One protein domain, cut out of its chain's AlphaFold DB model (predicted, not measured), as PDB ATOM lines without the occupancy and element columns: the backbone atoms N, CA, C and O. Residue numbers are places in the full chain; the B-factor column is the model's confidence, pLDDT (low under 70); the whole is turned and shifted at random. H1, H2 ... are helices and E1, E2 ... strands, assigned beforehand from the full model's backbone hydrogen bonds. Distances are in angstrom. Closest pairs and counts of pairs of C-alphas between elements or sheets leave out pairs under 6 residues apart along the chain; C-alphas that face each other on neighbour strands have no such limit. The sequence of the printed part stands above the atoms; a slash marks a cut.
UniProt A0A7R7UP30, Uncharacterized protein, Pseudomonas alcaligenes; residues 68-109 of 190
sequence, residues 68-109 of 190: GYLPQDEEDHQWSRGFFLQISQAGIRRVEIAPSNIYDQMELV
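What this domain is: This is residues 68 to 109 of the 190 residues of an uncharacterized protein of Pseudomonas alcaligenes (UniProt A0A7R7UP30). A two-stranded hairpin, E1 and E2, stands in the middle of a flat, loosely built piece, with the short helix H1 towards one end of the longest axis and the longer helix H2 towards the other. Residues 68 to 75, with no named element, run along the H1 end of the piece, beyond E2. The printed part has 42 residues, with two named helices and two named strands in the order H1, E1, E2, H2; the sheet is E1 - E2, antiparallel, and the class is mixed, helices and strands. The whole is only just loose, close to compact, with a radius of gyration of the C-alphas of 11.1 A, and the C-alphas span 29 by 25 by 12 A.

Where its parts are: The printed part begins at Gly 68, C-alpha at (128.196, 171.161, 147.107). H1 is residues 76 to 79, 6.0 A from first to last C-alpha, with C-alpha 76 at (126.998, 161.359, 136.534). E1 is residues 84 to 88, 13.0 A long, beginning at C-alpha 84 at (140.439, 159.880, 142.041). E2 is residues 91 to 95, 12.8 A long. H2 is residues 99 to 107, 12.7 A long, and ends at C-alpha 107 at (153.819, 158.850, 143.696).

How they stand to each other: E1 and E2 form a hairpin, antiparallel, with 153 degrees between their N-to-C directions. C-alphas 84 and 95 face each other at 5.0 A, and C-alphas 88 and 91 at 5.3 A. N 84 and O 95 are within hydrogen-bond range at 2.8 A, and so are N 93 and O 86 at 2.9 A. E2 and H2 have one pair of C-alphas within 8 A, those of Val 95 and Asn 101, 7.5 A apart. E1 and H2 are near each other, with 5 pairs of C-alphas within 10 A. H1 and E2 are only just apart, their closest C-alphas at 8.0 A, and H1 and H2 are apart. In H2 every O i to N i+4 pair is within hydrogen-bond range, while H1 is too short for such a pair and has its one O i to N i+3 pair within range.

The domain as a whole: The two C-alphas farthest apart are those of Asp 73 and Val 109, at 29.9 A, and the first and last printed C-alphas are 27.6 A apart. The printed part has no cut. The links H1 to E1, E1 to E2 and E2 to H2 are tight, with 4, 2 and 3 residues between the elements. The mean pLDDT of the printed part is 84.2, and one residue, Asp 76, is under 70.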
ATOM      1  N   GLY A  68     128.020 169.702 147.166       87.31
ATOM      2  CA  GLY A  68     128.196 171.161 147.107       87.31
ATOM      3  C   GLY A  68     129.610 171.645 146.762       87.31
ATOM      4  O   GLY A  68     129.808 172.842 146.583       87.31
ATOM      5  N   TYR A  69     130.591 170.745 146.708       88.81
ATOM      6  CA  TYR A  69     132.003 171.061 146.461       88.81
ATOM      7  C   TYR A  69     132.484 170.621 145.077       88.81
ATOM      8  O   TYR A  69     133.534 171.081 144.628       88.81
ATOM      9  N   LEU A  70     131.751 169.713 144.433       87.38
ATOM     10  CA  LEU A  70     132.072 169.186 143.114       87.38
ATOM     11  C   LEU A  70     131.509 170.088 142.005       87.38
ATOM     12  O   LEU A  70     130.476 170.732 142.211       87.38
ATOM     13  N   PRO A  71     132.162 170.139 140.830       84.00
ATOM     14  CA  PRO A  71     131.644 170.883 139.688       84.00
ATOM     15  C   PRO A  71     130.260 170.365 139.259       84.00
ATOM     16  O   PRO A  71     130.025 169.157 139.228       84.00
ATOM     17  N   GLN A  72     129.334 171.277 138.948       77.06
ATOM     18  CA  GLN A  72     127.954 170.936 138.559       77.06
ATOM     19  C   GLN A  72     127.816 170.521 137.087       77.06
ATOM     20  O   GLN A  72     126.763 170.036 136.684       77.06
ATOM     21  N   ASP A  73     128.855 170.743 136.287       76.94
ATOM     22  CA  ASP A  73     128.938 170.434 134.859       76.94
ATOM     23  C   ASP A  73     129.424 169.003 134.567       76.94
ATOM     24  O   ASP A  73     129.462 168.591 133.411       76.94
ATOM     25  N   GLU A  74     129.766 168.229 135.599       75.69
ATOM     26  CA  GLU A  74     130.126 166.818 135.457       75.69
ATOM     27  C   GLU A  74     128.872 165.941 135.278       75.69
ATOM     28  O   GLU A  74     127.995 165.904 136.142       75.69
ATOM     29  N   GLU A  75     128.796 165.178 134.182       71.88
ATOM     30  CA  GLU A  75     127.731 164.187 133.990       71.88
ATOM     31  C   GLU A  75     127.950 162.962 134.898       71.88
ATOM     32  O   GLU A  75     129.031 162.372 134.908       71.88
ATOM     33  N   ASP A  76     126.908 162.502 135.599       68.25
ATOM     34  CA  ASP A  76     126.998 161.359 136.534       68.25
ATOM     35  C   ASP A  76     127.586 160.081 135.897       68.25
ATOM     36  O   ASP A  76     128.301 159.315 136.549       68.25
ATOM     37  N   HIS A  77     127.338 159.853 134.604       73.88
ATOM     38  CA  HIS A  77     127.827 158.671 133.884       73.88
ATOM     39  C   HIS A  77     129.350 158.669 133.699       73.88
ATOM     40  O   HIS A  77     129.948 157.590 133.621       73.88
ATOM     41  N   GLN A  78     129.983 159.850 133.680       76.00
ATOM     42  CA  GLN A  78     131.428 160.018 133.500       76.00
ATOM     43  C   GLN A  78     132.230 159.294 134.591       76.00
ATOM     44  O   GLN A  78     133.338 158.820 134.349       76.00
ATOM     45  N   TRP A  79     131.641 159.146 135.778       83.62
ATOM     46  CA  TRP A  79     132.299 158.610 136.970       83.62
ATOM     47  C   TRP A  79     131.816 157.215 137.368       83.62
ATOM     48  O   TRP A  79     132.189 156.704 138.426       83.62
ATOM     49  N   SER A  80     131.019 156.573 136.510       78.44
ATOM     50  CA  SER A  80     130.476 155.222 136.723       78.44
ATOM     51  C   SER A  80     131.556 154.157 136.960       78.44
ATOM     52  O   SER A  80     131.330 153.198 137.693       78.44
ATOM     53  N   ARG A  81     132.758 154.351 136.399       79.88
ATOM     54  CA  ARG A  81     133.934 153.479 136.578       79.88
ATOM     55  C   ARG A  81     134.861 153.917 137.719       79.88
ATOM     56  O   ARG A  81     135.981 153.424 137.825       79.88
ATOM     57  N   GLY A  82     134.403 154.813 138.588       87.44
ATOM     58  CA  GLY A  82     135.193 155.366 139.685       87.44
ATOM     59  C   GLY A  82     136.080 156.541 139.273       87.44
ATOM     60  O   GLY A  82     136.135 156.947 138.114       87.44
ATOM     61  N   PHE A  83     136.753 157.116 140.267       89.56
ATOM     62  CA  PHE A  83     137.557 158.328 140.131       89.56
ATOM     63  C   PHE A  83     138.576 158.466 141.268       89.56
ATOM     64  O   PHE A  83     138.409 157.918 142.363       89.56
ATOM     65  N   PHE A  84     139.613 159.258 141.013       89.88
ATOM     66  CA  PHE A  84     140.439 159.880 142.041       89.88
ATOM     67  C   PHE A  84     139.886 161.257 142.410       89.88
ATOM     68  O   PHE A  84     139.168 161.879 141.628       89.88
ATOM     69  N   LEU A  85     140.241 161.741 143.600       90.06
ATOM     70  CA  LEU A  85     139.953 163.107 144.022       90.06
ATOM     71  C   LEU A  85     141.227 163.939 143.955       90.06
ATOM     72  O   LEU A  85     142.228 163.610 144.588       90.06
ATOM     73  N   GLN A  86     141.166 165.045 143.224       89.00
ATOM     74  CA  GLN A  86     142.196 166.069 143.231       89.00
ATOM     75  C   GLN A  86     141.713 167.245 144.073       89.00
ATOM     76  O   GLN A  86     140.671 167.840 143.794       89.00
ATOM     77  N   ILE A  87     142.480 167.583 145.106       89.44
ATOM     78  CA  ILE A  87     142.184 168.693 146.011       89.44
ATOM     79  C   ILE A  87     143.213 169.789 145.756       89.44
ATOM     80  O   ILE A  87     144.417 169.560 145.852       89.44
ATOM     81  N   SER A  88     142.736 170.981 145.414       89.19
ATOM     82  CA  SER A  88     143.574 172.148 145.135       89.19
ATOM     83  C   SER A  88     142.977 173.409 145.759       89.19
ATOM     84  O   SER A  88     141.849 173.396 146.251       89.19
ATOM     85  N   GLN A  89     143.698 174.531 145.690       88.50
ATOM     86  CA  GLN A  89     143.148 175.832 146.094       88.50
ATOM     87  C   GLN A  89     141.918 176.245 145.265       88.50
ATOM     88  O   GLN A  89     141.090 177.008 145.748       88.50
ATOM     89  N   ALA A  90     141.779 175.723 144.041       85.88
ATOM     90  CA  ALA A  90     140.634 175.975 143.166       85.88
ATOM     91  C   ALA A  90     139.408 175.097 143.491       85.88
ATOM     92  O   ALA A  90     138.393 175.200 142.805       85.88
ATOM     93  N   GLY A  91     139.496 174.226 144.503       89.00
ATOM     94  CA  GLY A  91     138.430 173.317 144.917       89.00
ATOM     95  C   GLY A  91     138.769 171.843 144.706       89.00
ATOM     96  O   GLY A  91     139.934 171.465 144.524       89.00
ATOM     97  N   ILE A  92     137.726 171.014 144.761       91.31
ATOM     98  CA  ILE A  92     137.801 169.557 144.637       91.31
ATOM     99  C   ILE A  92     137.322 169.162 143.242       91.31
ATOM    100  O   ILE A  92     136.289 169.639 142.782       91.31
ATOM    101  N   ARG A  93     138.071 168.287 142.571       90.19
ATOM    102  CA  ARG A  93     137.713 167.755 141.252       90.19
ATOM    103  C   ARG A  93     137.860 166.246 141.219       90.19
ATOM    104  O   ARG A  93     138.729 165.690 141.899       90.19
ATOM    105  N   ARG A  94     137.034 165.593 140.406       91.31
ATOM    106  CA  ARG A  94     137.206 164.179 140.084       91.31
ATOM    107  C   ARG A  94     138.183 164.031 138.926       91.31
ATOM    108  O   ARG A  94     138.239 164.858 138.020       91.31
ATOM    109  N   VAL A  95     138.978 162.973 138.979       89.25
ATOM    110  CA  VAL A  95     139.969 162.644 137.957       89.25
ATOM    111  C   VAL A  95     139.781 161.189 137.550       89.25
ATOM    112  O   VAL A  95     139.650 160.311 138.402       89.25
ATOM    113  N   GLU A  96     139.759 160.926 136.245       86.62
ATOM    114  CA  GLU A  96     139.565 159.578 135.710       86.62
ATOM    115  C   GLU A  96     140.692 158.632 136.149       86.62
ATOM    116  O   GLU A  96     141.859 159.019 136.271       86.62
ATOM    117  N   ILE A  97     140.360 157.356 136.330       84.50
ATOM    118  CA  ILE A  97     141.332 156.288 136.565       84.50
ATOM    119  C   ILE A  97     141.989 155.894 135.234       84.50
ATOM    120  O   ILE A  97     141.698 154.860 134.634       84.50
ATOM    121  N   ALA A  98     142.896 156.746 134.771       80.19
ATOM    122  CA  ALA A  98     143.745 156.498 133.614       80.19
ATOM    123  C   ALA A  98     145.153 156.067 134.060       80.19
ATOM    124  O   ALA A  98     145.576 156.423 135.162       80.19
ATOM    125  N   PRO A  99     145.920 155.346 133.221       78.06
ATOM    126  CA  PRO A  99     147.279 154.934 133.558       78.06
ATOM    127  C   PRO A  99     148.172 156.072 134.065       78.06
ATOM    128  O   PRO A  99     148.813 155.899 135.095       78.06
ATOM    129  N   SER A 100     148.172 157.233 133.402       81.94
ATOM    130  CA  SER A 100     148.928 158.420 133.838       81.94
ATOM    131  C   SER A 100     148.521 158.872 135.237       81.94
ATOM    132  O   SER A 100     149.367 159.008 136.111       81.94
ATOM    133  N   ASN A 101     147.217 158.990 135.478       86.50
ATOM    134  CA  ASN A 101     146.693 159.459 136.755       86.50
ATOM    135  C   ASN A 101     146.993 158.454 137.871       86.50
ATOM    136  O   ASN A 101     147.289 158.854 138.987       86.50
ATOM    137  N   ILE A 102     146.976 157.147 137.586       83.25
ATOM    138  CA  ILE A 102     147.406 156.129 138.553       83.25
ATOM    139  C   ILE A 102     148.864 156.359 138.948       83.25
ATOM    140  O   ILE A 102     149.164 156.315 140.136       83.25
ATOM    141  N   TYR A 103     149.762 156.612 137.990       82.19
ATOM    142  CA  TYR A 103     151.162 156.906 138.304       82.19
ATOM    143  C   TYR A 103     151.288 158.132 139.210       82.19
ATOM    144  O   TYR A 103     151.885 158.012 140.280       82.19
ATOM    145  N   ASP A 104     150.640 159.241 138.850       85.81
ATOM    146  CA  ASP A 104     150.670 160.479 139.634       85.81
ATOM    147  C   ASP A 104     150.142 160.264 141.063       85.81
ATOM    148  O   ASP A 104     150.733 160.731 142.033       85.81
ATOM    149  N   GLN A 105     149.044 159.514 141.220       86.81
ATOM    150  CA  GLN A 105     148.473 159.217 142.537       86.81
ATOM    151  C   GLN A 105     149.353 158.277 143.363       86.81
ATOM    152  O   GLN A 105     149.445 158.425 144.580       86.81
ATOM    153  N   MET A 106     150.000 157.298 142.728       84.25
ATOM    154  CA  MET A 106     150.872 156.365 143.436       84.25
ATOM    155  C   MET A 106     152.159 157.035 143.926       84.25
ATOM    156  O   MET A 106     152.653 156.658 144.984       84.25
ATOM    157  N   GLU A 107     152.670 158.054 143.230       86.19
ATOM    158  CA  GLU A 107     153.819 158.850 143.696       86.19
ATOM    159  C   GLU A 107     153.540 159.616 144.999       86.19
ATOM    160  O   GLU A 107     154.467 159.903 145.756       86.19
ATOM    161  N   LEU A 108     152.270 159.891 145.313       86.69
ATOM    162  CA  LEU A 108     151.867 160.517 146.578       86.69
ATOM    163  C   LEU A 108     151.904 159.543 147.767       86.69
ATOM    164  O   LEU A 108     151.851 159.971 148.922       86.69
ATOM    165  N   VAL A 109     151.972 158.232 147.516       86.00
ATOM    166  CA  VAL A 109     151.994 157.217 148.571       86.00
ATOM    167  C   VAL A 109     153.395 157.150 149.174       86.00
ATOM    168  O   VAL A 109     154.363 156.777 148.514       86.00
TER     169      VAL A 109